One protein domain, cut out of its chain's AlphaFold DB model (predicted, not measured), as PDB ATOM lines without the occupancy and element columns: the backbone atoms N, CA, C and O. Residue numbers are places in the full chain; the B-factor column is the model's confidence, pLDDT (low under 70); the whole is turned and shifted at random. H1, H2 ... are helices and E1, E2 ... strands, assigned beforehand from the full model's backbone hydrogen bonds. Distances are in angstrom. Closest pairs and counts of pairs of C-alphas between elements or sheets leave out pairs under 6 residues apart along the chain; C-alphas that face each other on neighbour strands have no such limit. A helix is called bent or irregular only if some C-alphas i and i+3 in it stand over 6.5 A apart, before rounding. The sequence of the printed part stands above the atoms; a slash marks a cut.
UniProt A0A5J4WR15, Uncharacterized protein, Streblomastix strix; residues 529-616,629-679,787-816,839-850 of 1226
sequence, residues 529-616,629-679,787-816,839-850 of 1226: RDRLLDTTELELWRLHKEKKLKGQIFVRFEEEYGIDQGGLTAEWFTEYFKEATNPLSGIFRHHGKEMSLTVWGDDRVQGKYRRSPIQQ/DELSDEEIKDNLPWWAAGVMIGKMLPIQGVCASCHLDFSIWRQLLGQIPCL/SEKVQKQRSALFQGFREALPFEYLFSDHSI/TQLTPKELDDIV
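AT A GLANCE: This is residues 529 to 616, 629 to 679, 787 to 816 and 839 to 850 of the 1226 residues of an uncharacterized protein of Streblomastix strix (UniProt A0A5J4WR15). Two long helices, H4 and H6, lie side by side in the middle, and the other helices and a small two-strand hairpin gather round this core, the helices that touch being mostly crossed. H1, as long in residues as H4 and H6, crosses H4 at a steep angle, and H2 runs close by H4 with the lone strand E1 near the first part of H2; of the small hairpin E2 and E3, E3 comes near H6, and H5 with H8 makes a small corner, H8 meeting the later part of H4. The printed part has 181 residues with eight named helices and three named strands, in the order H1 E1 H2 E2 E3 H3 H4 H5 H6 H7 H8; the one sheet has the order E2, E3 and is antiparallel. The class is mostly helix, and the whole is compact, with a radius of gyration of the C-alphas of 16.0 A and spans of 51 by 49 by 33 A.

IN THESE COORDINATES: Begin at the sheet: find C-alpha 588 at (260.730, 307.048, 327.873), where E2, residues 588 to 591, starts, and then E3, residues 596 to 599. From C-alpha 640 at (251.621, 297.518, 327.514) follow H4, residues 640 to 656, over 21.4 A. H6, residues 788 to 804, covers 24.4 A. H1, residues 529 to 545, covers 23.5 A, and H2, residues 567 to 580, covers 19.8 A; E1, residues 552 to 557, covers 16.6 A. Shorter are H3, residues 633 to 638, H5, residues 666 to 672, H7, residues 807 to 810, and H8, residues 843 to 850, which ends at C-alpha 850 at (270.590, 297.989, 318.398). H1 is irregular, with C-alphas 530 and 533 8.8 A apart, and H4 only just so, with C-alphas 651 and 654 7.0 A apart.

HOW THE PARTS SIT: Look first at the hairpin E2 and E3, where N 589 and O 598 are 2.9 A apart and N 591 and O 596 are 2.8 A apart, both within hydrogen-bond range. From E3 to H6 the closest C-alphas are those of Val 599 and Gln 793, 6.8 A apart. H6 touches the hub H4 at a shallow tilt of 30 degrees, the same way, closest at the C-alphas of Gly 646 and Leu 797, 4.3 A. H1 touches H4, about perpendicular at 80 degrees, closest at the C-alphas of Glu 537 and Ala 644, 5.5 A; of H4, residues 640 to 647 alone touch H1. With residues 649 to 653 alone H4 touches H8, closest at the C-alphas of Met 652 and Val 850, 6.2 A. H5 touches H8, about perpendicular at 73 degrees, with the C-alphas of Trp 669 and Pro 843 closest at 5.0 A. H2 touches H1, closest at the C-alphas of Leu 533 and Tyr 576, 6.6 A. E1 pairs with no named strand; its closest C-alpha to H2 is that of Val 555, 5.4 A from that of Thr 569. H3 and H6 are close but not clearly touching, with the C-alphas of Ile 636 and Ala 796 closest at 6.1 A. H6 and H7 meet only through their link. Every O i to N i+4 pair is within hydrogen-bond range in H2, H3, H5, H6 and H8, against 11 of 13 in H1 and 9 of 13 in H4; H7 is too short for such a pair.

THE WHOLE: The two C-alphas farthest apart are those of Tyr 561 and Leu 679, 51.4 A. Look for three cuts: C-alphas 616 and 629 are 24.9 A apart, 679 and 787 are 19.0 A apart, and 816 and 839 are 13.3 A apart. Of the links that are printed whole, none is long, but residues 600 to 616 hold no named element. The mean pLDDT of the printed part is 74.4; 53 residues are under 70, among them 601 to 608 and 806 to 816, and H7 has a mean of 54.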
ATOM      1  N   ARG A 529     249.440 305.406 310.498       85.12
ATOM      2  CA  ARG A 529     250.476 306.426 310.782       85.12
ATOM      3  C   ARG A 529     250.053 307.449 311.833       85.12
ATOM      4  O   ARG A 529     250.878 307.822 312.657       85.12
ATOM      5  N   ASP A 530     248.789 307.863 311.836       85.69
ATOM      6  CA  ASP A 530     248.253 308.846 312.788       85.69
ATOM      7  C   ASP A 530     248.040 308.238 314.190       85.69
ATOM      8  O   ASP A 530     247.783 308.952 315.158       85.69
ATOM      9  N   ARG A 531     248.132 306.904 314.302       86.75
ATOM     10  CA  ARG A 531     248.023 306.119 315.542       86.75
ATOM     11  C   ARG A 531     249.102 305.032 315.611       86.75
ATOM     12  O   ARG A 531     248.817 303.863 315.890       86.75
ATOM     13  N   LEU A 532     250.343 305.419 315.320       90.19
ATOM     14  CA  LEU A 532     251.479 304.512 315.147       90.19
ATOM     15  C   LEU A 532     251.807 303.718 316.421       90.19
ATOM     16  O   LEU A 532     251.942 302.494 316.344       90.19
ATOM     17  N   LEU A 533     251.873 304.374 317.588       90.81
ATOM     18  CA  LEU A 533     252.062 303.686 318.873       90.81
ATOM     19  C   LEU A 533     250.886 302.750 319.195       90.81
ATOM     20  O   LEU A 533     251.107 301.555 319.384       90.81
ATOM     21  N   ASP A 534     249.645 303.253 319.179       87.94
ATOM     22  CA  ASP A 534     248.440 302.472 319.513       87.94
ATOM     23  C   ASP A 534     248.316 301.199 318.659       87.94
ATOM     24  O   ASP A 534     248.069 300.109 319.176       87.94
ATOM     25  N   THR A 535     248.471 301.324 317.335       90.19
ATOM     26  CA  THR A 535     248.317 300.186 316.413       90.19
ATOM     27  C   THR A 535     249.480 299.203 316.519       90.19
ATOM     28  O   THR A 535     249.254 297.995 316.458       90.19
ATOM     29  N   THR A 536     250.699 299.687 316.786       93.69
ATOM     30  CA  THR A 536     251.858 298.831 317.080       93.69
ATOM     31  C   THR A 536     251.654 298.031 318.369       93.69
ATOM     32  O   THR A 536     251.831 296.815 318.370       93.69
ATOM     33  N   GLU A 537     251.234 298.681 319.457       93.00
ATOM     34  CA  GLU A 537     250.978 298.042 320.755       93.00
ATOM     35  C   GLU A 537     249.907 296.941 320.650       93.00
ATOM     36  O   GLU A 537     250.107 295.824 321.136       93.00
ATOM     37  N   LEU A 538     248.798 297.221 319.956       88.50
ATOM     38  CA  LEU A 538     247.691 296.277 319.773       88.50
ATOM     39  C   LEU A 538     248.053 295.090 318.860       88.50
ATOM     40  O   LEU A 538     247.722 293.946 319.186       88.50
ATOM     41  N   GLU A 539     248.757 295.318 317.746       91.31
ATOM     42  CA  GLU A 539     249.171 294.232 316.846       91.31
ATOM     43  C   GLU A 539     250.255 293.342 317.468       91.31
ATOM     44  O   GLU A 539     250.187 292.116 317.345       91.31
ATOM     45  N   LEU A 540     251.221 293.907 318.204       91.88
ATOM     46  CA  LEU A 540     252.204 293.106 318.941       91.88
ATOM     47  C   LEU A 540     251.529 292.254 320.027       91.88
ATOM     48  O   LEU A 540     251.837 291.065 320.144       91.88
ATOM     49  N   TRP A 541     250.548 292.805 320.750       90.38
ATOM     50  CA  TRP A 541     249.747 292.051 321.721       90.38
ATOM     51  C   TRP A 541     248.968 290.897 321.072       90.38
ATOM     52  O   TRP A 541     248.962 289.773 321.589       90.38
ATOM     53  N   ARG A 542     248.384 291.114 319.885       89.44
ATOM     54  CA  ARG A 542     247.752 290.046 319.090       89.44
ATOM     55  C   ARG A 542     248.759 288.950 318.715       89.44
ATOM     56  O   ARG A 542     248.464 287.765 318.877       89.44
ATOM     57  N   LEU A 543     249.965 289.312 318.272       88.00
ATOM     58  CA  LEU A 543     251.021 288.349 317.926       88.00
ATOM     59  C   LEU A 543     251.560 287.567 319.135       88.00
ATOM     60  O   LEU A 543     251.943 286.404 318.972       88.00
ATOM     61  N   HIS A 544     251.557 288.162 320.331       86.38
ATOM     62  CA  HIS A 544     251.829 287.476 321.598       86.38
ATOM     63  C   HIS A 544     250.739 286.435 321.904       86.38
ATOM     64  O   HIS A 544     251.054 285.251 322.051       86.38
ATOM     65  N   LYS A 545     249.453 286.824 321.876       83.50
ATOM     66  CA  LYS A 545     248.310 285.907 322.086       83.50
ATOM     67  C   LYS A 545     248.311 284.740 321.086       83.50
ATOM     68  O   LYS A 545     248.033 283.601 321.458       83.50
ATOM     69  N   GLU A 546     248.678 284.999 319.832       83.06
ATOM     70  CA  GLU A 546     248.819 283.985 318.774       83.06
ATOM     71  C   GLU A 546     250.135 283.179 318.834       83.06
ATOM     72  O   GLU A 546     250.321 282.256 318.038       83.06
ATOM     73  N   LYS A 547     251.056 283.510 319.752       82.44
ATOM     74  CA  LYS A 547     252.404 282.920 319.898       82.44
ATOM     75  C   LYS A 547     253.264 282.995 318.627       82.44
ATOM     76  O   LYS A 547     254.169 282.186 318.419       82.44
ATOM     77  N   LYS A 548     253.010 284.000 317.782       82.81
ATOM     78  CA  LYS A 548     253.737 284.279 316.528       82.81
ATOM     79  C   LYS A 548     254.886 285.272 316.700       82.81
ATOM     80  O   LYS A 548     255.626 285.499 315.747       82.81
ATOM     81  N   LEU A 549     255.066 285.831 317.899       82.44
ATOM     82  CA  LEU A 549     256.007 286.920 318.181       82.44
ATOM     83  C   LEU A 549     257.467 286.631 317.775       82.44
ATOM     84  O   LEU A 549     258.170 287.555 317.384       82.44
ATOM     85  N   LYS A 550     257.912 285.366 317.760       76.44
ATOM     86  CA  LYS A 550     259.257 284.963 317.287       76.44
ATOM     87  C   LYS A 550     259.462 285.020 315.760       76.44
ATOM     88  O   LYS A 550     260.593 284.907 315.295       76.44
ATOM     89  N   GLY A 551     258.391 285.152 314.977       76.12
ATOM     90  CA  GLY A 551     258.453 285.211 313.516       76.12
ATOM     91  C   GLY A 551     258.928 286.562 312.974       76.12
ATOM     92  O   GLY A 551     258.946 287.571 313.691       76.12
ATOM     93  N   GLN A 552     259.255 286.590 311.680       78.56
ATOM     94  CA  GLN A 552     259.453 287.845 310.953       78.56
ATOM     95  C   GLN A 552     258.123 288.587 310.811       78.56
ATOM     96  O   GLN A 552     257.096 287.990 310.468       78.56
ATOM     97  N   ILE A 553     258.160 289.892 311.062       85.50
ATOM     98  CA  ILE A 553     257.031 290.798 310.841       85.50
ATOM     99  C   ILE A 553     257.240 291.512 309.506       85.50
ATOM    100  O   ILE A 553     258.362 291.905 309.196       85.50
ATOM    101  N   PHE A 554     256.161 291.679 308.745       83.19
ATOM    102  CA  PHE A 554     256.103 292.517 307.548       83.19
ATOM    103  C   PHE A 554     255.043 293.592 307.746       83.19
ATOM    104  O   PHE A 554     253.923 293.281 308.158       83.19
ATOM    105  N   VAL A 555     255.380 294.844 307.449       85.25
ATOM    106  CA  VAL A 555     254.503 295.984 307.744       85.25
ATOM    107  C   VAL A 555     253.785 296.451 306.486       85.25
ATOM    108  O   VAL A 555     254.397 296.640 305.437       85.25
ATOM    109  N   ARG A 556     252.479 296.692 306.596       84.81
ATOM    110  CA  ARG A 556     251.739 297.555 305.673       84.81
ATOM    111  C   ARG A 556     251.185 298.737 306.459       84.81
ATOM    112  O   ARG A 556     250.575 298.532 307.504       84.81
ATOM    113  N   PHE A 557     251.351 299.942 305.928       85.12
ATOM    114  CA  PHE A 557     250.621 301.103 306.421       85.12
ATOM    115  C   PHE A 557     249.214 301.153 305.814       85.12
ATOM    116  O   PHE A 557     249.006 300.727 304.674       85.12
ATOM    117  N   GLU A 558     248.240 301.634 306.581       83.12
ATOM    118  CA  GLU A 558     246.885 301.874 306.082       83.12
ATOM    119  C   GLU A 558     246.894 302.876 304.914       83.12
ATOM    120  O   GLU A 558     247.744 303.758 304.835       83.12
ATOM    121  N   GLU A 559     245.985 302.668 303.958       75.00
ATOM    122  CA  GLU A 559     245.853 303.410 302.687       75.00
ATOM    123  C   GLU A 559     247.084 303.408 301.737       75.00
ATOM    124  O   GLU A 559     246.966 303.799 300.571       75.00
ATOM    125  N   GLU A 560     248.240 302.874 302.148       74.94
ATOM    126  CA  GLU A 560     249.456 302.822 301.328       74.94
ATOM    127  C   GLU A 560     249.560 301.580 300.419       74.94
ATOM    128  O   GLU A 560     249.486 300.420 300.839       74.94
ATOM    129  N   TYR A 561     249.854 301.822 299.136       60.38
ATOM    130  CA  TYR A 561     250.106 300.788 298.126       60.38
ATOM    131  C   TYR A 561     251.531 300.212 298.227       60.38
ATOM    132  O   TYR A 561     252.352 300.375 297.323       60.38
ATOM    133  N   GLY A 562     251.818 299.524 299.336       58.12
ATOM    134  CA  GLY A 562     253.103 298.874 299.614       58.12
ATOM    135  C   GLY A 562     253.049 297.339 299.662       58.12
ATOM    136  O   GLY A 562     252.042 296.735 300.049       58.12
ATOM    137  N   ILE A 563     254.172 296.705 299.308       63.38
ATOM    138  CA  ILE A 563     254.525 295.326 299.681       63.38
ATOM    139  C   ILE A 563     255.918 295.394 300.303       63.38
ATOM    140  O   ILE A 563     256.856 295.856 299.656       63.38
ATOM    141  N   ASP A 564     256.048 294.943 301.546       64.69
ATOM    142  CA  ASP A 564     257.300 295.038 302.286       64.69
ATOM    143  C   ASP A 564     258.338 294.000 301.820       64.69
ATOM    144  O   ASP A 564     258.046 292.812 301.672       64.69
ATOM    145  N   GLN A 565     259.564 294.471 301.597       61.00
ATOM    146  CA  GLN A 565     260.766 293.691 301.257       61.00
ATOM    147  C   GLN A 565     261.874 293.892 302.320       61.00
ATOM    148  O   GLN A 565     263.029 293.529 302.097       61.00
ATOM    149  N   GLY A 566     261.528 294.499 303.462       64.56
ATOM    150  CA  GLY A 566     262.403 294.925 304.558       64.56
ATOM    151  C   GLY A 566     262.329 296.438 304.816       64.56
ATOM    152  O   GLY A 566     262.414 296.874 305.961       64.56
ATOM    153  N   GLY A 567     262.116 297.240 303.767       68.69
ATOM    154  CA  GLY A 567     262.109 298.704 303.857       68.69
ATOM    155  C   GLY A 567     260.890 299.312 304.563       68.69
ATOM    156  O   GLY A 567     261.046 300.348 305.203       68.69
ATOM    157  N   LEU A 568     259.701 298.686 304.506       76.38
ATOM    158  CA  LEU A 568     258.543 299.198 305.262       76.38
ATOM    159  C   LEU A 568     258.691 298.873 306.755       76.38
ATOM    160  O   LEU A 568     258.414 299.717 307.602       76.38
ATOM    161  N   THR A 569     259.220 297.686 307.071       81.69
ATOM    162  CA  THR A 569     259.648 297.313 308.426       81.69
ATOM    163  C   THR A 569     260.719 298.272 308.975       81.69
ATOM    164  O   THR A 569     260.622 298.684 310.129       81.69
ATOM    165  N   ALA A 570     261.715 298.665 308.171       77.44
ATOM    166  CA  ALA A 570     262.778 299.580 308.596       77.44
ATOM    167  C   ALA A 570     262.256 300.986 308.957       77.44
ATOM    168  O   ALA A 570     262.615 301.523 310.009       77.44
ATOM    169  N   GLU A 571     261.363 301.556 308.138       79.19
ATOM    170  CA  GLU A 571     260.725 302.839 308.464       79.19
ATOM    171  C   GLU A 571     259.801 302.713 309.685       79.19
ATOM    172  O   GLU A 571     259.832 303.584 310.547       79.19
ATOM    173  N   TRP A 572     259.044 301.615 309.822       87.31
ATOM    174  CA  TRP A 572     258.187 301.374 310.992       87.31
ATOM    175  C   TRP A 572     258.970 301.364 312.308       87.31
ATOM    176  O   TRP A 572     258.565 302.049 313.242       87.31
ATOM    177  N   PHE A 573     260.118 300.677 312.382       88.19
ATOM    178  CA  PHE A 573     260.997 300.770 313.554       88.19
ATOM    179  C   PHE A 573     261.513 302.200 313.777       88.19
ATOM    180  O   PHE A 573     261.519 302.679 314.910       88.19
ATOM    181  N   THR A 574     261.938 302.886 312.713       83.75
ATOM    182  CA  THR A 574     262.525 304.230 312.811       83.75
ATOM    183  C   THR A 574     261.513 305.270 313.300       83.75
ATOM    184  O   THR A 574     261.816 306.030 314.218       83.75
ATOM    185  N   GLU A 575     260.300 305.277 312.747       85.62
ATOM    186  CA  GLU A 575     259.229 306.186 313.162       85.62
ATOM    187  C   GLU A 575     258.628 305.779 314.521       85.62
ATOM    188  O   GLU A 575     258.360 306.659 315.336       85.62
ATOM    189  N   TYR A 576     258.508 304.476 314.832       92.00
ATOM    190  CA  TYR A 576     258.050 304.018 316.153       92.00
ATOM    191  C   TYR A 576     258.958 304.537 317.268       92.00
ATOM    192  O   TYR A 576     258.461 305.100 318.240       92.00
ATOM    193  N   PHE A 577     260.285 304.400 317.137       90.44
ATOM    194  CA  PHE A 577     261.190 304.913 318.168       90.44
ATOM    195  C   PHE A 577     261.232 306.438 318.195       90.44
ATOM    196  O   PHE A 577     261.187 307.008 319.274       90.44
ATOM    197  N   LYS A 578     261.197 307.115 317.044       86.50
ATOM    198  CA  LYS A 578     261.070 308.581 316.965       86.50
ATOM    199  C   LYS A 578     259.838 309.125 317.711       86.50
ATOM    200  O   LYS A 578     259.919 310.217 318.271       86.50
ATOM    201  N   GLU A 579     258.726 308.386 317.747       89.31
ATOM    202  CA  GLU A 579     257.558 308.736 318.567       89.31
ATOM    203  C   GLU A 579     257.706 308.268 320.027       89.31
ATOM    204  O   GLU A 579     257.500 309.059 320.941       89.31
ATOM    205  N   ALA A 580     258.131 307.027 320.280       89.12
ATOM    206  CA  ALA A 580     258.261 306.469 321.630       89.12
ATOM    207  C   ALA A 580     259.341 307.155 322.491       89.12
ATOM    208  O   ALA A 580     259.213 307.208 323.713       89.12
ATOM    209  N   THR A 581     260.406 307.687 321.883       87.69
ATOM    210  CA  THR A 581     261.462 308.439 322.581       87.69
ATOM    211  C   THR A 581     261.176 309.938 322.655       87.69
ATOM    212  O   THR A 581     261.967 310.673 323.240       87.69
ATOM    213  N   ASN A 582     260.071 310.420 322.077       84.69
ATOM    214  CA  ASN A 582     259.583 311.772 322.337       84.69
ATOM    215  C   ASN A 582     259.063 311.822 323.787       84.69
ATOM    216  O   ASN A 582     258.179 311.024 324.116       84.69
ATOM    217  N   PRO A 583     259.523 312.752 324.646       80.69
ATOM    218  CA  PRO A 583     259.021 312.862 326.016       80.69
ATOM    219  C   PRO A 583     257.499 313.052 326.108       80.69
ATOM    220  O   PRO A 583     256.879 312.612 327.069       80.69
ATOM    221  N   LEU A 584     256.856 313.633 325.089       80.56
ATOM    222  CA  LEU A 584     255.394 313.779 325.051       80.56
ATOM    223  C   LEU A 584     254.636 312.444 324.905       80.56
ATOM    224  O   LEU A 584     253.426 312.418 325.117       80.56
ATOM    225  N   SER A 585     255.316 311.344 324.560       82.81
ATOM    226  CA  SER A 585     254.705 310.009 324.469       82.81
ATOM    227  C   SER A 585     254.369 309.401 325.830       82.81
ATOM    228  O   SER A 585     253.472 308.565 325.907       82.81
ATOM    229  N   GLY A 586     255.098 309.782 326.888       80.88
ATOM    230  CA  GLY A 586     254.991 309.187 328.218       80.88
ATOM    231  C   GLY A 586     255.583 307.773 328.361       80.88
ATOM    232  O   GLY A 586     255.259 307.106 329.345       80.88
ATOM    233  N   ILE A 587     256.398 307.284 327.408       85.88
ATOM    234  CA  ILE A 587     257.052 305.956 327.478       85.88
ATOM    235  C   ILE A 587     258.463 306.061 328.077       85.88
ATOM    236  O   ILE A 587     258.746 305.445 329.110       85.88
ATOM    237  N   PHE A 588     259.342 306.842 327.446       88.00
ATOM    238  CA  PHE A 588     260.730 307.048 327.873       88.00
ATOM    239  C   PHE A 588     260.984 308.508 328.278       88.00
ATOM    240  O   PHE A 588     260.455 309.427 327.653       88.00
ATOM    241  N   ARG A 589     261.836 308.722 329.289       80.12
ATOM    242  CA  ARG A 589     262.415 310.029 329.647       80.12
ATOM    243  C   ARG A 589     263.929 310.026 329.414       80.12
ATOM    244  O   ARG A 589     264.562 308.974 329.482       80.12
ATOM    245  N   HIS A 590     264.511 311.200 329.181       77.19
ATOM    246  CA  HIS A 590     265.967 311.361 329.139       77.19
ATOM    247  C   HIS A 590     266.577 311.350 330.552       77.19
ATOM    248  O   HIS A 590     265.947 311.791 331.516       77.19
ATOM    249  N   HIS A 591     267.813 310.869 330.658       70.31
ATOM    250  CA  HIS A 591     268.604 310.776 331.880       70.31
ATOM    251  C   HIS A 591     270.070 311.174 331.613       70.31
ATOM    252  O   HIS A 591     270.584 311.027 330.502       70.31
ATOM    253  N   GLY A 592     270.744 311.710 332.638       60.84
ATOM    254  CA  GLY A 592     272.135 312.176 332.553       60.84
ATOM    255  C   GLY A 592     272.386 313.308 331.539       60.84
ATOM    256  O   GLY A 592     271.465 313.873 330.952       60.84
ATOM    257  N   LYS A 593     273.665 313.653 331.320       49.59
ATOM    258  CA  LYS A 593     274.068 314.628 330.281       49.59
ATOM    259  C   LYS A 593     274.063 314.055 328.861       49.59
ATOM    260  O   LYS A 593     273.947 314.820 327.911       49.59
ATOM    261  N   GLU A 594     274.175 312.735 328.717       56.62
ATOM    262  CA  GLU A 594     274.178 312.045 327.416       56.62
ATOM    263  C   GLU A 594     272.762 311.860 326.834       56.62
ATOM    264  O   GLU A 594     272.613 311.320 325.742       56.62
ATOM    265  N   MET A 595     271.719 312.330 327.537       64.69
ATOM    266  CA  MET A 595     270.306 312.196 327.155       64.69
ATOM    267  C   MET A 595     269.871 310.730 326.954       64.69
ATOM    268  O   MET A 595     268.986 310.444 326.141       64.69
ATOM    269  N   SER A 596     270.469 309.807 327.716       71.12
ATOM    270  CA  SER A 596     270.169 308.374 327.659       71.12
ATOM    271  C   SER A 596     268.710 308.104 328.030       71.12
ATOM    272  O   SER A 596     268.111 308.820 328.832       71.12
ATOM    273  N   LEU A 597     268.092 307.095 327.422       80.00
ATOM    274  CA  LEU A 597     266.665 306.827 327.600       80.00
ATOM    275  C   LEU A 597     266.427 305.853 328.759       80.00
ATOM    276  O   LEU A 597     266.911 304.720 328.751       80.00
ATOM    277  N   THR A 598     265.620 306.275 329.730       79.12
ATOM    278  CA  THR A 598     265.085 305.422 330.802       79.12
ATOM    279  C   THR A 598     263.555 305.399 330.762       79.12
ATOM    280  O   THR A 598     262.940 306.211 330.071       79.12
ATOM    281  N   VAL A 599     262.915 304.444 331.444       78.25
ATOM    282  CA  VAL A 599     261.439 304.393 331.519       78.25
ATOM    283  C   VAL A 599     260.885 305.632 332.227       78.25
ATOM    284  O   VAL A 599     261.597 306.251 333.014       78.25
ATOM    285  N   TRP A 600     259.622 305.975 331.962       71.19
ATOM    286  CA  TRP A 600     259.029 307.248 332.378       71.19
ATOM    287  C   TRP A 600     259.209 307.608 333.862       71.19
ATOM    288  O   TRP A 600     259.972 308.520 334.150       71.19
ATOM    289  N   GLY A 601     258.522 306.925 334.787       62.59
ATOM    290  CA  GLY A 601     258.526 307.235 336.230       62.59
ATOM    291  C   GLY A 601     258.002 308.626 336.656       62.59
ATOM    292  O   GLY A 601     258.269 309.646 336.023       62.59
ATOM    293  N   ASP A 602     257.292 308.674 337.784       53.44
ATOM    294  CA  ASP A 602     257.053 309.907 338.564       53.44
ATOM    295  C   ASP A 602     258.387 310.402 339.188       53.44
ATOM    296  O   ASP A 602     259.348 309.642 339.272       53.44
ATOM    297  N   ASP A 603     258.596 311.639 339.659       46.94
ATOM    298  CA  ASP A 603     257.858 312.917 339.564       46.94
ATOM    299  C   ASP A 603     258.915 314.057 339.566       46.94
ATOM    300  O   ASP A 603     259.065 314.825 340.522       46.94
ATOM    301  N   ARG A 604     259.764 314.098 338.528       47.50
ATOM    302  CA  ARG A 604     260.870 315.080 338.394       47.50
ATOM    303  C   ARG A 604     260.780 315.985 337.158       47.50
ATOM    304  O   ARG A 604     261.442 317.018 337.118       47.50
ATOM    305  N   VAL A 605     259.961 315.633 336.166       43.72
ATOM    306  CA  VAL A 605     259.760 316.393 334.916       43.72
ATOM    307  C   VAL A 605     258.261 316.451 334.608       43.72
ATOM    308  O   VAL A 605     257.532 315.510 334.907       43.72
ATOM    309  N   GLN A 606     257.782 317.552 334.024       37.81
ATOM    310  CA  GLN A 606     256.367 317.713 333.675       37.81
ATOM    311  C   GLN A 606     255.935 316.735 332.567       37.81
ATOM    312  O   GLN A 606     256.316 316.900 331.411       37.81
ATOM    313  N   GLY A 607     255.077 315.769 332.899       49.84
ATOM    314  CA  GLY A 607     254.370 314.945 331.914       49.84
ATOM    315  C   GLY A 607     253.661 313.743 332.541       49.84
ATOM    316  O   GLY A 607     254.080 313.235 333.578       49.84
ATOM    317  N   LYS A 608     252.568 313.292 331.918       60.41
ATOM    318  CA  LYS A 608     251.829 312.088 332.335       60.41
ATOM    319  C   LYS A 608     252.374 310.875 331.582       60.41
ATOM    320  O   LYS A 608     252.543 310.947 330.368       60.41
ATOM    321  N   TYR A 609     252.596 309.765 332.285       70.19
ATOM    322  CA  TYR A 609     253.000 308.500 331.666       70.19
ATOM    323  C   TYR A 609     251.936 307.977 330.686       70.19
ATOM    324  O   TYR A 609     250.738 308.250 330.836       70.19
ATOM    325  N   ARG A 610     252.362 307.188 329.692       79.31
ATOM    326  CA  ARG A 610     251.456 306.606 328.694       79.31
ATOM    327  C   ARG A 610     250.531 305.585 329.349       79.31
ATOM    328  O   ARG A 610     250.988 304.669 330.029       79.31
ATOM    329  N   ARG A 611     249.223 305.713 329.125       76.69
ATOM    330  CA  ARG A 611     248.249 304.680 329.505       76.69
ATOM    331  C   ARG A 611     248.162 303.619 328.417       76.69
ATOM    332  O   ARG A 611     248.266 303.935 327.236       76.69
ATOM    333  N   SER A 612     247.919 302.379 328.822       77.38
ATOM    334  CA  SER A 612     247.658 301.288 327.886       77.38
ATOM    335  C   SER A 612     246.384 301.524 327.058       77.38
ATOM    336  O   SER A 612     245.355 301.896 327.630       77.38
ATOM    337  N   PRO A 613     246.389 301.227 325.744       75.81
ATOM    338  CA  PRO A 613     245.198 301.307 324.896       75.81
ATOM    339  C   PRO A 613     244.147 300.215 325.189       75.81
ATOM    340  O   PRO A 613     243.099 300.202 324.549       75.81
ATOM    341  N   ILE A 614     244.407 299.288 326.125       71.31
ATOM    342  CA  ILE A 614     243.545 298.123 326.418       71.31
ATOM    343  C   ILE A 614     242.648 298.320 327.664       71.31
ATOM    344  O   ILE A 614     241.777 297.489 327.916       71.31
ATOM    345  N   GLN A 615     242.821 299.401 328.439       57.34
ATOM    346  CA  GLN A 615     242.252 299.535 329.794       57.34
ATOM    347  C   GLN A 615     240.746 299.211 329.923       57.34
ATOM    348  O   GLN A 615     239.875 299.944 329.455       57.34
ATOM    349  N   GLN A 616     240.455 298.154 330.688       40.00
ATOM    350  CA  GLN A 616     239.196 297.964 331.413       40.00
ATOM    351  C   GLN A 616     239.474 298.175 332.908       40.00
ATOM    352  O   GLN A 616     240.552 297.832 333.383       40.00
ATOM    353  N   ASP A 629     260.145 287.023 338.673       48.00
ATOM    354  CA  ASP A 629     260.946 287.448 337.504       48.00
ATOM    355  C   ASP A 629     260.112 287.804 336.246       48.00
ATOM    356  O   ASP A 629     260.673 288.290 335.254       48.00
ATOM    357  N   GLU A 630     258.811 287.497 336.260       62.59
ATOM    358  CA  GLU A 630     257.878 287.505 335.123       62.59
ATOM    359  C   GLU A 630     256.527 288.101 335.575       62.59
ATOM    360  O   GLU A 630     256.004 287.709 336.617       62.59
ATOM    361  N   LEU A 631     255.973 289.044 334.804       75.38
ATOM    362  CA  LEU A 631     254.653 289.653 335.014       75.38
ATOM    363  C   LEU A 631     253.533 288.794 334.408       75.38
ATOM    364  O   LEU A 631     253.726 288.096 333.407       75.38
ATOM    365  N   SER A 632     252.333 288.914 334.976       80.00
ATOM    366  CA  SER A 632     251.115 288.283 334.458       80.00
ATOM    367  C   SER A 632     250.522 289.001 333.232       80.00
ATOM    368  O   SER A 632     250.729 290.195 333.028       80.00
ATOM    369  N   ASP A 633     249.701 288.287 332.448       78.38
ATOM    370  CA  ASP A 633     248.938 288.824 331.303       78.38
ATOM    371  C   ASP A 633     248.171 290.127 331.611       78.38
ATOM    372  O   ASP A 633     247.951 290.923 330.702       78.38
ATOM    373  N   GLU A 634     247.725 290.337 332.852       78.12
ATOM    374  CA  GLU A 634     246.982 291.535 333.263       78.12
ATOM    375  C   GLU A 634     247.931 292.705 333.572       78.12
ATOM    376  O   GLU A 634     247.747 293.804 333.052       78.12
ATOM    377  N   GLU A 635     249.026 292.462 334.297       80.12
ATOM    378  CA  GLU A 635     250.060 293.478 334.554       80.12
ATOM    379  C   GLU A 635     250.758 293.935 333.261       80.12
ATOM    380  O   GLU A 635     251.133 295.106 333.134       80.12
ATOM    381  N   ILE A 636     250.894 293.037 332.276       82.75
ATOM    382  CA  ILE A 636     251.371 293.375 330.926       82.75
ATOM    383  C   ILE A 636     250.354 294.247 330.186       82.75
ATOM    384  O   ILE A 636     250.773 295.171 329.493       82.75
ATOM    385  N   LYS A 637     249.036 294.021 330.332       82.81
ATOM    386  CA  LYS A 637     248.034 294.931 329.744       82.81
ATOM    387  C   LYS A 637     248.174 296.329 330.317       82.81
ATOM    388  O   LYS A 637     248.130 297.267 329.532       82.81
ATOM    389  N   ASP A 638     248.353 296.493 331.624       82.06
ATOM    390  CA  ASP A 638     248.503 297.825 332.223       82.06
ATOM    391  C   ASP A 638     249.806 298.517 331.797       82.06
ATOM    392  O   ASP A 638     249.808 299.716 331.515       82.06
ATOM    393  N   ASN A 639     250.896 297.755 331.657       86.44
ATOM    394  CA  ASN A 639     252.218 298.254 331.260       86.44
ATOM    395  C   ASN A 639     252.520 298.061 329.756       86.44
ATOM    396  O   ASN A 639     253.687 298.028 329.351       86.44
ATOM    397  N   LEU A 640     251.484 297.938 328.915       87.50
ATOM    398  CA  LEU A 640     251.621 297.518 327.514       87.50
ATOM    399  C   LEU A 640     252.589 298.370 326.670       87.50
ATOM    400  O   LEU A 640     253.344 297.762 325.911       87.50
ATOM    401  N   PRO A 641     252.653 299.715 326.794       91.62
ATOM    402  CA  PRO A 641     253.601 300.520 326.018       91.62
ATOM    403  C   PRO A 641     255.067 300.127 326.250       91.62
ATOM    404  O   PRO A 641     255.846 300.037 325.301       91.62
ATOM    405  N   TRP A 642     255.441 299.813 327.496       92.62
ATOM    406  CA  TRP A 642     256.801 299.380 327.832       92.62
ATOM    407  C   TRP A 642     257.074 297.948 327.377       92.62
ATOM    408  O   TRP A 642     258.142 297.687 326.825       92.62
ATOM    409  N   TRP A 643     256.109 297.033 327.522       94.06
ATOM    410  CA  TRP A 643     256.227 295.682 326.958       94.06
ATOM    411  C   TRP A 643     256.400 295.725 325.432       94.06
ATOM    412  O   TRP A 643     257.319 295.101 324.904       94.06
ATOM    413  N   ALA A 644     255.599 296.530 324.727       93.06
ATOM    414  CA  ALA A 644     255.686 296.705 323.279       93.06
ATOM    415  C   ALA A 644     257.039 297.298 322.851       93.06
ATOM    416  O   ALA A 644     257.672 296.767 321.937       93.06
ATOM    417  N   ALA A 645     257.541 298.320 323.553       92.62
ATOM    418  CA  ALA A 645     258.880 298.859 323.314       92.62
ATOM    419  C   ALA A 645     259.973 297.790 323.516       92.62
ATOM    420  O   ALA A 645     260.896 297.683 322.708       92.62
ATOM    421  N   GLY A 646     259.830 296.940 324.537       91.06
ATOM    422  CA  GLY A 646     260.713 295.802 324.790       91.06
ATOM    423  C   GLY A 646     260.721 294.797 323.638       91.06
ATOM    424  O   GLY A 646     261.788 294.421 323.147       91.06
ATOM    425  N   VAL A 647     259.535 294.414 323.154       91.06
ATOM    426  CA  VAL A 647     259.361 293.551 321.973       91.06
ATOM    427  C   VAL A 647     260.027 294.157 320.737       91.06
ATOM    428  O   VAL A 647     260.687 293.438 319.986       91.06
ATOM    429  N   MET A 648     259.892 295.470 320.530       91.56
ATOM    430  CA  MET A 648     260.517 296.170 319.406       91.56
ATOM    431  C   MET A 648     262.049 296.110 319.490       91.56
ATOM    432  O   MET A 648     262.683 295.661 318.534       91.56
ATOM    433  N   ILE A 649     262.641 296.423 320.652       88.75
ATOM    434  CA  ILE A 649     264.096 296.320 320.886       88.75
ATOM    435  C   ILE A 649     264.592 294.877 320.667       88.75
ATOM    436  O   ILE A 649     265.607 294.651 320.003       88.75
ATOM    437  N   GLY A 650     263.852 293.875 321.155       82.69
ATOM    438  CA  GLY A 650     264.190 292.461 320.960       82.69
ATOM    439  C   GLY A 650     264.104 291.994 319.498       82.69
ATOM    440  O   GLY A 650     264.804 291.059 319.111       82.69
ATOM    441  N   LYS A 651     263.289 292.651 318.660       82.00
ATOM    442  CA  LYS A 651     263.132 292.333 317.228       82.00
ATOM    443  C   LYS A 651     264.133 293.016 316.296       82.00
ATOM    444  O   LYS A 651     264.296 292.543 315.171       82.00
ATOM    445  N   MET A 652     264.776 294.098 316.735       77.25
ATOM    446  CA  MET A 652     265.860 294.782 316.009       77.25
ATOM    447  C   MET A 652     267.106 293.890 315.922       77.25
ATOM    448  O   MET A 652     267.676 293.684 314.844       77.25
ATOM    449  N   LEU A 653     267.434 293.264 317.059       67.50
ATOM    450  CA  LEU A 653     268.310 292.096 317.173       67.50
ATOM    451  C   LEU A 653     267.811 290.959 316.245       67.50
ATOM    452  O   LEU A 653     266.657 290.974 315.824       67.50
ATOM    453  N   PRO A 654     268.659 289.993 315.844       55.72
ATOM    454  CA  PRO A 654     268.896 289.623 314.432       55.72
ATOM    455  C   PRO A 654     267.752 288.962 313.624       55.72
ATOM    456  O   PRO A 654     267.985 288.491 312.513       55.72
ATOM    457  N   ILE A 655     266.534 288.898 314.164       56.22
ATOM    458  CA  ILE A 655     265.310 288.380 313.538       56.22
ATOM    459  C   ILE A 655     264.870 289.272 312.365       56.22
ATOM    460  O   ILE A 655     264.572 288.747 311.287       56.22
ATOM    461  N   GLN A 656     264.852 290.598 312.564       65.50
ATOM    462  CA  GLN A 656     264.566 291.574 311.501       65.50
ATOM    463  C   GLN A 656     265.851 292.177 310.919       65.50
ATOM    464  O   GLN A 656     265.926 292.370 309.709       65.50
ATOM    465  N   GLY A 657     266.868 292.440 311.752       65.62
ATOM    466  CA  GLY A 657     268.123 293.056 311.307       65.62
ATOM    467  C   GLY A 657     267.944 294.526 310.923       65.62
ATOM    468  O   GLY A 657     268.286 294.918 309.814       65.62
ATOM    469  N   VAL A 658     267.393 295.324 311.840       71.38
ATOM    470  CA  VAL A 658     267.119 296.763 311.676       71.38
ATOM    471  C   VAL A 658     267.690 297.514 312.879       71.38
ATOM    472  O   VAL A 658     267.591 297.015 313.994       71.38
ATOM    473  N   CYS A 659     268.262 298.701 312.662       75.56
ATOM    474  CA  CYS A 659     268.667 299.621 313.731       75.56
ATOM    475  C   CYS A 659     267.767 300.863 313.746       75.56
ATOM    476  O   CYS A 659     267.375 301.349 312.688       75.56
ATOM    477  N   ALA A 660     267.500 301.424 314.926       78.44
ATOM    478  CA  ALA A 660     266.897 302.751 315.079       78.44
ATOM    479  C   ALA A 660     267.434 303.435 316.343       78.44
ATOM    480  O   ALA A 660     267.933 302.778 317.250       78.44
ATOM    481  N   SER A 661     267.364 304.764 316.392       78.75
ATOM    482  CA  SER A 661     268.011 305.576 317.429       78.75
ATOM    483  C   SER A 661     267.253 305.531 318.766       78.75
ATOM    484  O   SER A 661     266.466 306.423 319.062       78.75
ATOM    485  N   CYS A 662     267.499 304.498 319.573       85.62
ATOM    486  CA  CYS A 662     266.878 304.291 320.886       85.62
ATOM    487  C   CYS A 662     267.929 304.012 321.979       85.62
ATOM    488  O   CYS A 662     267.872 302.989 322.661       85.62
ATOM    489  N   HIS A 663     268.908 304.912 322.124       84.94
ATOM    490  CA  HIS A 663     270.015 304.781 323.080       84.94
ATOM    491  C   HIS A 663     269.510 304.747 324.529       84.94
ATOM    492  O   HIS A 663     269.244 305.788 325.134       84.94
ATOM    493  N   LEU A 664     269.345 303.542 325.077       85.56
ATOM    494  CA  LEU A 664     268.928 303.350 326.464       85.56
ATOM    495  C   LEU A 664     270.072 303.655 327.425       85.56
ATOM    496  O   LEU A 664     271.252 303.532 327.091       85.56
ATOM    497  N   ASP A 665     269.706 303.983 328.655       80.88
ATOM    498  CA  ASP A 665     270.656 304.089 329.747       80.88
ATOM    499  C   ASP A 665     271.439 302.781 329.972       80.88
ATOM    500  O   ASP A 665     270.884 301.675 329.895       80.88
ATOM    501  N   PHE A 666     272.739 302.889 330.274       76.31
ATOM    502  CA  PHE A 666     273.591 301.710 330.447       76.31
ATOM    503  C   PHE A 666     273.138 300.809 331.596       76.31
ATOM    504  O   PHE A 666     273.342 299.599 331.493       76.31
ATOM    505  N   SER A 667     272.452 301.331 332.622       74.06
ATOM    506  CA  SER A 667     271.828 300.496 333.653       74.06
ATOM    507  C   SER A 667     270.819 299.514 333.038       74.06
ATOM    508  O   SER A 667     270.802 298.334 333.402       74.06
ATOM    509  N   ILE A 668     270.010 299.960 332.071       80.25
ATOM    510  CA  ILE A 668     268.965 299.168 331.410       80.25
ATOM    511  C   ILE A 668     269.599 298.143 330.469       80.25
ATOM    512  O   ILE A 668     269.273 296.957 330.562       80.25
ATOM    513  N   TRP A 669     270.569 298.548 329.643       79.12
ATOM    514  CA  TRP A 669     271.343 297.613 328.814       79.12
ATOM    515  C   TRP A 669     272.064 296.546 329.658       79.12
ATOM    516  O   TRP A 669     272.072 295.364 329.304       79.12
ATOM    517  N   ARG A 670     272.612 296.929 330.816       74.00
ATOM    518  CA  ARG A 670     273.260 296.025 331.779       74.00
ATOM    519  C   ARG A 670     272.276 294.993 332.351       74.00
ATOM    520  O   ARG A 670     272.606 293.807 332.398       74.00
ATOM    521  N   GLN A 671     271.057 295.405 332.698       71.25
ATOM    522  CA  GLN A 671     269.996 294.516 333.196       71.25
ATOM    523  C   GLN A 671     269.404 293.603 332.108       71.25
ATOM    524  O   GLN A 671     269.137 292.432 332.383       71.25
ATOM    525  N   LEU A 672     269.263 294.083 330.867       75.19
ATOM    526  CA  LEU A 672     268.887 293.254 329.710       75.19
ATOM    527  C   LEU A 672     269.902 292.120 329.473       75.19
ATOM    528  O   LEU A 672     269.519 290.987 329.187       75.19
ATOM    529  N   LEU A 673     271.190 292.394 329.706       68.44
ATOM    530  CA  LEU A 673     272.278 291.408 329.705       68.44
ATOM    531  C   LEU A 673     272.344 290.536 330.984       68.44
ATOM    532  O   LEU A 673     273.324 289.813 331.183       68.44
ATOM    533  N   GLY A 674     271.348 290.599 331.878       60.19
ATOM    534  CA  GLY A 674     271.290 289.816 333.122       60.19
ATOM    535  C   GLY A 674     272.324 290.213 334.186       60.19
ATOM    536  O   GLY A 674     272.556 289.463 335.140       60.19
ATOM    537  N   GLN A 675     272.970 291.366 334.016       61.09
ATOM    538  CA  GLN A 675     274.016 291.877 334.896       61.09
ATOM    539  C   GLN A 675     273.401 292.810 335.956       61.09
ATOM    540  O   GLN A 675     272.333 293.388 335.760       61.09
ATOM    541  N   ILE A 676     274.068 292.938 337.102       55.09
ATOM    542  CA  ILE A 676     273.596 293.753 338.234       55.09
ATOM    543  C   ILE A 676     274.068 295.205 338.027       55.09
ATOM    544  O   ILE A 676     275.216 295.371 337.605       55.09
ATOM    545  N   PRO A 677     273.245 296.234 338.320       62.47
ATOM    546  CA  PRO A 677     273.693 297.625 338.326       62.47
ATOM    547  C   PRO A 677     274.906 297.853 339.236       62.47
ATOM    548  O   PRO A 677     274.977 297.283 340.327       62.47
ATOM    549  N   CYS A 678     275.852 298.675 338.790       61.31
ATOM    550  CA  CYS A 678     277.060 299.032 339.532       61.31
ATOM    551  C   CYS A 678     277.133 300.541 339.824       61.31
ATOM    552  O   CYS A 678     276.245 301.306 339.453       61.31
ATOM    553  N   LEU A 679     278.178 300.967 340.534       64.44
ATOM    554  CA  LEU A 679     278.345 302.343 341.018       64.44
ATOM    555  C   LEU A 679     278.409 303.374 339.871       64.44
ATOM    556  O   LEU A 679     277.982 304.512 340.021       64.44
ATOM    557  N   SER A 787     260.689 303.754 342.307       65.00
ATOM    558  CA  SER A 787     259.414 303.281 342.870       65.00
ATOM    559  C   SER A 787     258.854 302.011 342.212       65.00
ATOM    560  O   SER A 787     259.335 301.530 341.183       65.00
ATOM    561  N   GLU A 788     257.821 301.421 342.820       66.50
ATOM    562  CA  GLU A 788     257.205 300.173 342.337       66.50
ATOM    563  C   GLU A 788     256.609 300.322 340.923       66.50
ATOM    564  O   GLU A 788     256.692 299.402 340.105       66.50
ATOM    565  N   LYS A 789     256.091 301.515 340.596       69.94
ATOM    566  CA  LYS A 789     255.611 301.883 339.254       69.94
ATOM    567  C   LYS A 789     256.730 301.728 338.215       69.94
ATOM    568  O   LYS A 789     256.552 301.045 337.207       69.94
ATOM    569  N   VAL A 790     257.908 302.295 338.495       75.00
ATOM    570  CA  VAL A 790     259.112 302.211 337.642       75.00
ATOM    571  C   VAL A 790     259.590 300.764 337.491       75.00
ATOM    572  O   VAL A 790     259.983 300.349 336.398       75.00
ATOM    573  N   GLN A 791     259.515 299.966 338.557       75.50
ATOM    574  CA  GLN A 791     259.866 298.544 338.518       75.50
ATOM    575  C   GLN A 791     258.922 297.746 337.609       75.50
ATOM    576  O   GLN A 791     259.404 297.004 336.755       75.50
ATOM    577  N   LYS A 792     257.601 297.949 337.704       80.00
ATOM    578  CA  LYS A 792     256.608 297.295 336.827       80.00
ATOM    579  C   LYS A 792     256.789 297.679 335.352       80.00
ATOM    580  O   LYS A 792     256.850 296.787 334.503       80.00
ATOM    581  N   GLN A 793     257.018 298.961 335.053       85.44
ATOM    582  CA  GLN A 793     257.344 299.442 333.699       85.44
ATOM    583  C   GLN A 793     258.596 298.750 333.120       85.44
ATOM    584  O   GLN A 793     258.621 298.350 331.954       85.44
ATOM    585  N   ARG A 794     259.638 298.543 333.937       82.38
ATOM    586  CA  ARG A 794     260.886 297.878 333.509       82.38
ATOM    587  C   ARG A 794     260.757 296.371 333.384       82.38
ATOM    588  O   ARG A 794     261.293 295.813 332.433       82.38
ATOM    589  N   SER A 795     260.031 295.715 334.283       81.44
ATOM    590  CA  SER A 795     259.729 294.287 334.155       81.44
ATOM    591  C   SER A 795     258.959 294.007 332.863       81.44
ATOM    592  O   SER A 795     259.316 293.075 332.146       81.44
ATOM    593  N   ALA A 796     258.008 294.871 332.488       88.00
ATOM    594  CA  ALA A 796     257.310 294.802 331.207       88.00
ATOM    595  C   ALA A 796     258.271 294.948 330.007       88.00
ATOM    596  O   ALA A 796     258.284 294.080 329.130       88.00
ATOM    597  N   LEU A 797     259.133 295.976 330.004       89.88
ATOM    598  CA  LEU A 797     260.184 296.185 328.991       89.88
ATOM    599  C   LEU A 797     261.102 294.956 328.845       89.88
ATOM    600  O   LEU A 797     261.351 294.471 327.739       89.88
ATOM    601  N   PHE A 798     261.593 294.423 329.964       85.88
ATOM    602  CA  PHE A 798     262.481 293.263 329.984       85.88
ATOM    603  C   PHE A 798     261.778 291.983 329.521       85.88
ATOM    604  O   PHE A 798     262.394 291.162 328.842       85.88
ATOM    605  N   GLN A 799     260.501 291.807 329.855       84.75
ATOM    606  CA  GLN A 799     259.711 290.654 329.444       84.75
ATOM    607  C   GLN A 799     259.424 290.665 327.941       84.75
ATOM    608  O   GLN A 799     259.746 289.686 327.268       84.75
ATOM    609  N   GLY A 800     258.943 291.783 327.390       87.62
ATOM    610  CA  GLY A 800     258.714 291.919 325.948       87.62
ATOM    611  C   GLY A 800     259.978 291.646 325.124       87.62
ATOM    612  O   GLY A 800     259.943 290.916 324.130       87.62
ATOM    613  N   PHE A 801     261.129 292.137 325.593       86.00
ATOM    614  CA  PHE A 801     262.429 291.860 324.979       86.00
ATOM    615  C   PHE A 801     262.789 290.362 324.984       86.00
ATOM    616  O   PHE A 801     263.191 289.832 323.949       86.00
ATOM    617  N   ARG A 802     262.604 289.662 326.115       78.88
ATOM    618  CA  ARG A 802     262.881 288.213 326.258       78.88
ATOM    619  C   ARG A 802     261.918 287.334 325.450       78.88
ATOM    620  O   ARG A 802     262.304 286.262 324.987       78.88
ATOM    621  N   GLU A 803     260.667 287.762 325.280       81.06
ATOM    622  CA  GLU A 803     259.681 287.058 324.451       81.06
ATOM    623  C   GLU A 803     259.993 287.173 322.952       81.06
ATOM    624  O   GLU A 803     259.829 286.204 322.202       81.06
ATOM    625  N   ALA A 804     260.460 288.348 322.518       79.75
ATOM    626  CA  ALA A 804     260.915 288.591 321.154       79.75
ATOM    627  C   ALA A 804     262.233 287.862 320.843       79.75
ATOM    628  O   ALA A 804     262.327 287.182 319.817       79.75
ATOM    629  N   LEU A 805     263.228 287.974 321.731       73.94
ATOM    630  CA  LEU A 805     264.555 287.381 321.583       73.94
ATOM    631  C   LEU A 805     264.848 286.381 322.717       73.94
ATOM    632  O   LEU A 805     265.147 286.799 323.837       73.94
ATOM    633  N   PRO A 806     264.853 285.064 322.428       63.06
ATOM    634  CA  PRO A 806     265.300 284.051 323.379       63.06
ATOM    635  C   PRO A 806     266.689 284.365 323.941       63.06
ATOM    636  O   PRO A 806     267.637 284.612 323.190       63.06
ATOM    637  N   PHE A 807     266.789 284.349 325.271       56.22
ATOM    638  CA  PHE A 807     267.962 284.780 326.037       56.22
ATOM    639  C   PHE A 807     269.236 284.017 325.643       56.22
ATOM    640  O   PHE A 807     270.335 284.563 325.687       56.22
ATOM    641  N   GLU A 808     269.088 282.776 325.173       51.53
ATOM    642  CA  GLU A 808     270.160 281.939 324.644       51.53
ATOM    643  C   GLU A 808     270.955 282.632 323.526       51.53
ATOM    644  O   GLU A 808     272.166 282.459 323.466       51.53
ATOM    645  N   TYR A 809     270.327 283.460 322.682       55.41
ATOM    646  CA  TYR A 809     271.006 284.150 321.575       55.41
ATOM    647  C   TYR A 809     271.938 285.288 322.016       55.41
ATOM    648  O   TYR A 809     272.784 285.718 321.236       55.41
ATOM    649  N   LEU A 810     271.828 285.768 323.258       54.31
ATOM    650  CA  LEU A 810     272.732 286.783 323.815       54.31
ATOM    651  C   LEU A 810     274.008 286.163 324.415       54.31
ATOM    652  O   LEU A 810     274.998 286.865 324.626       54.31
ATOM    653  N   PHE A 811     273.994 284.849 324.668       49.81
ATOM    654  CA  PHE A 811     275.064 284.105 325.348       49.81
ATOM    655  C   PHE A 811     275.392 282.770 324.660       49.81
ATOM    656  O   PHE A 811     275.958 281.872 325.286       49.81
ATOM    657  N   SER A 812     275.020 282.622 323.384       40.28
ATOM    658  CA  SER A 812     275.270 281.418 322.596       40.28
ATOM    659  C   SER A 812     276.740 281.351 322.204       40.28
ATOM    660  O   SER A 812     277.163 281.961 321.219       40.28
ATOM    661  N   ASP A 813     277.514 280.590 322.968       36.47
ATOM    662  CA  ASP A 813     278.843 280.171 322.548       36.47
ATOM    663  C   ASP A 813     278.774 279.342 321.238       36.47
ATOM    664  O   ASP A 813     277.786 278.656 320.968       36.47
ATOM    665  N   HIS A 814     279.898 279.332 320.506       36.12
ATOM    666  CA  HIS A 814     280.332 278.337 319.499       36.12
ATOM    667  C   HIS A 814     280.198 278.625 317.982       36.12
ATOM    668  O   HIS A 814     279.205 279.117 317.455       36.12
ATOM    669  N   SER A 815     281.230 278.129 317.281       27.89
ATOM    670  CA  SER A 815     281.231 277.575 315.913       27.89
ATOM    671  C   SER A 815     280.655 278.418 314.765       27.89
ATOM    672  O   SER A 815     279.497 278.281 314.372       27.89
ATOM    673  N   ILE A 816     281.542 279.158 314.093       27.72
ATOM    674  CA  ILE A 816     281.314 279.637 312.725       27.72
ATOM    675  C   ILE A 816     281.426 278.450 311.752       27.72
ATOM    676  O   ILE A 816     282.527 278.006 311.432       27.72
ATOM    677  N   THR A 839     281.871 284.616 325.222       46.59
ATOM    678  CA  THR A 839     280.671 285.334 324.764       46.59
ATOM    679  C   THR A 839     280.139 286.277 325.848       46.59
ATOM    680  O   THR A 839     279.418 285.867 326.760       46.59
ATOM    681  N   GLN A 840     280.525 287.553 325.784       53.72
ATOM    682  CA  GLN A 840     280.060 288.598 326.702       53.72
ATOM    683  C   GLN A 840     279.990 289.946 325.982       53.72
ATOM    684  O   GLN A 840     281.001 290.630 325.849       53.72
ATOM    685  N   LEU A 841     278.787 290.325 325.545       57.91
ATOM    686  CA  LEU A 841     278.501 291.701 325.146       57.91
ATOM    687  C   LEU A 841     278.542 292.609 326.387       57.91
ATOM    688  O   LEU A 841     278.042 292.251 327.460       57.91
ATOM    689  N   THR A 842     279.143 293.785 326.246       63.75
ATOM    690  CA  THR A 842     279.024 294.900 327.196       63.75
ATOM    691  C   THR A 842     277.782 295.752 326.897       63.75
ATOM    692  O   THR A 842     277.253 295.677 325.788       63.75
ATOM    693  N   PRO A 843     277.317 296.596 327.843       70.06
ATOM    694  CA  PRO A 843     276.199 297.510 327.603       70.06
ATOM    695  C   PRO A 843     276.367 298.379 326.347       70.06
ATOM    696  O   PRO A 843     275.426 298.490 325.569       70.06
ATOM    697  N   LYS A 844     277.572 298.915 326.090       70.56
ATOM    698  CA  LYS A 844     277.842 299.714 324.882       70.56
ATOM    699  C   LYS A 844     277.908 298.869 323.608       70.56
ATOM    700  O   LYS A 844     277.335 299.258 322.602       70.56
ATOM    701  N   GLU A 845     278.499 297.673 323.649       70.62
ATOM    702  CA  GLU A 845     278.461 296.768 322.487       70.62
ATOM    703  C   GLU A 845     277.025 296.330 322.131       70.62
ATOM    704  O   GLU A 845     276.754 296.077 320.963       70.62
ATOM    705  N   LEU A 846     276.098 296.259 323.098       75.56
ATOM    706  CA  LEU A 846     274.675 296.010 322.832       75.56
ATOM    707  C   LEU A 846     273.956 297.257 322.283       75.56
ATOM    708  O   LEU A 846     273.220 297.132 321.304       75.56
ATOM    709  N   ASP A 847     274.210 298.437 322.857       79.38
ATOM    710  CA  ASP A 847     273.730 299.729 322.340       79.38
ATOM    711  C   ASP A 847     274.139 299.931 320.871       79.38
ATOM    712  O   ASP A 847     273.288 300.183 320.024       79.38
ATOM    713  N   ASP A 848     275.412 299.711 320.529       72.44
ATOM    714  CA  ASP A 848     275.921 299.841 319.157       72.44
ATOM    715  C   ASP A 848     275.260 298.850 318.180       72.44
ATOM    716  O   ASP A 848     275.070 299.172 317.005       72.44
ATOM    717  N   ILE A 849     274.883 297.647 318.638       73.75
ATOM    718  CA  ILE A 849     274.179 296.655 317.806       73.75
ATOM    719  C   ILE A 849     272.723 297.072 317.546       73.75
ATOM    720  O   ILE A 849     272.250 296.900 316.422       73.75
ATOM    721  N   VAL A 850     272.004 297.592 318.549       77.88
ATOM    722  CA  VAL A 850     270.590 297.989 318.398       77.88
ATOM    723  C   VAL A 850     270.465 299.346 317.709       77.88
ATOM    724  O   VAL A 850     269.723 299.485 316.736       77.88
TER     725      VAL A 850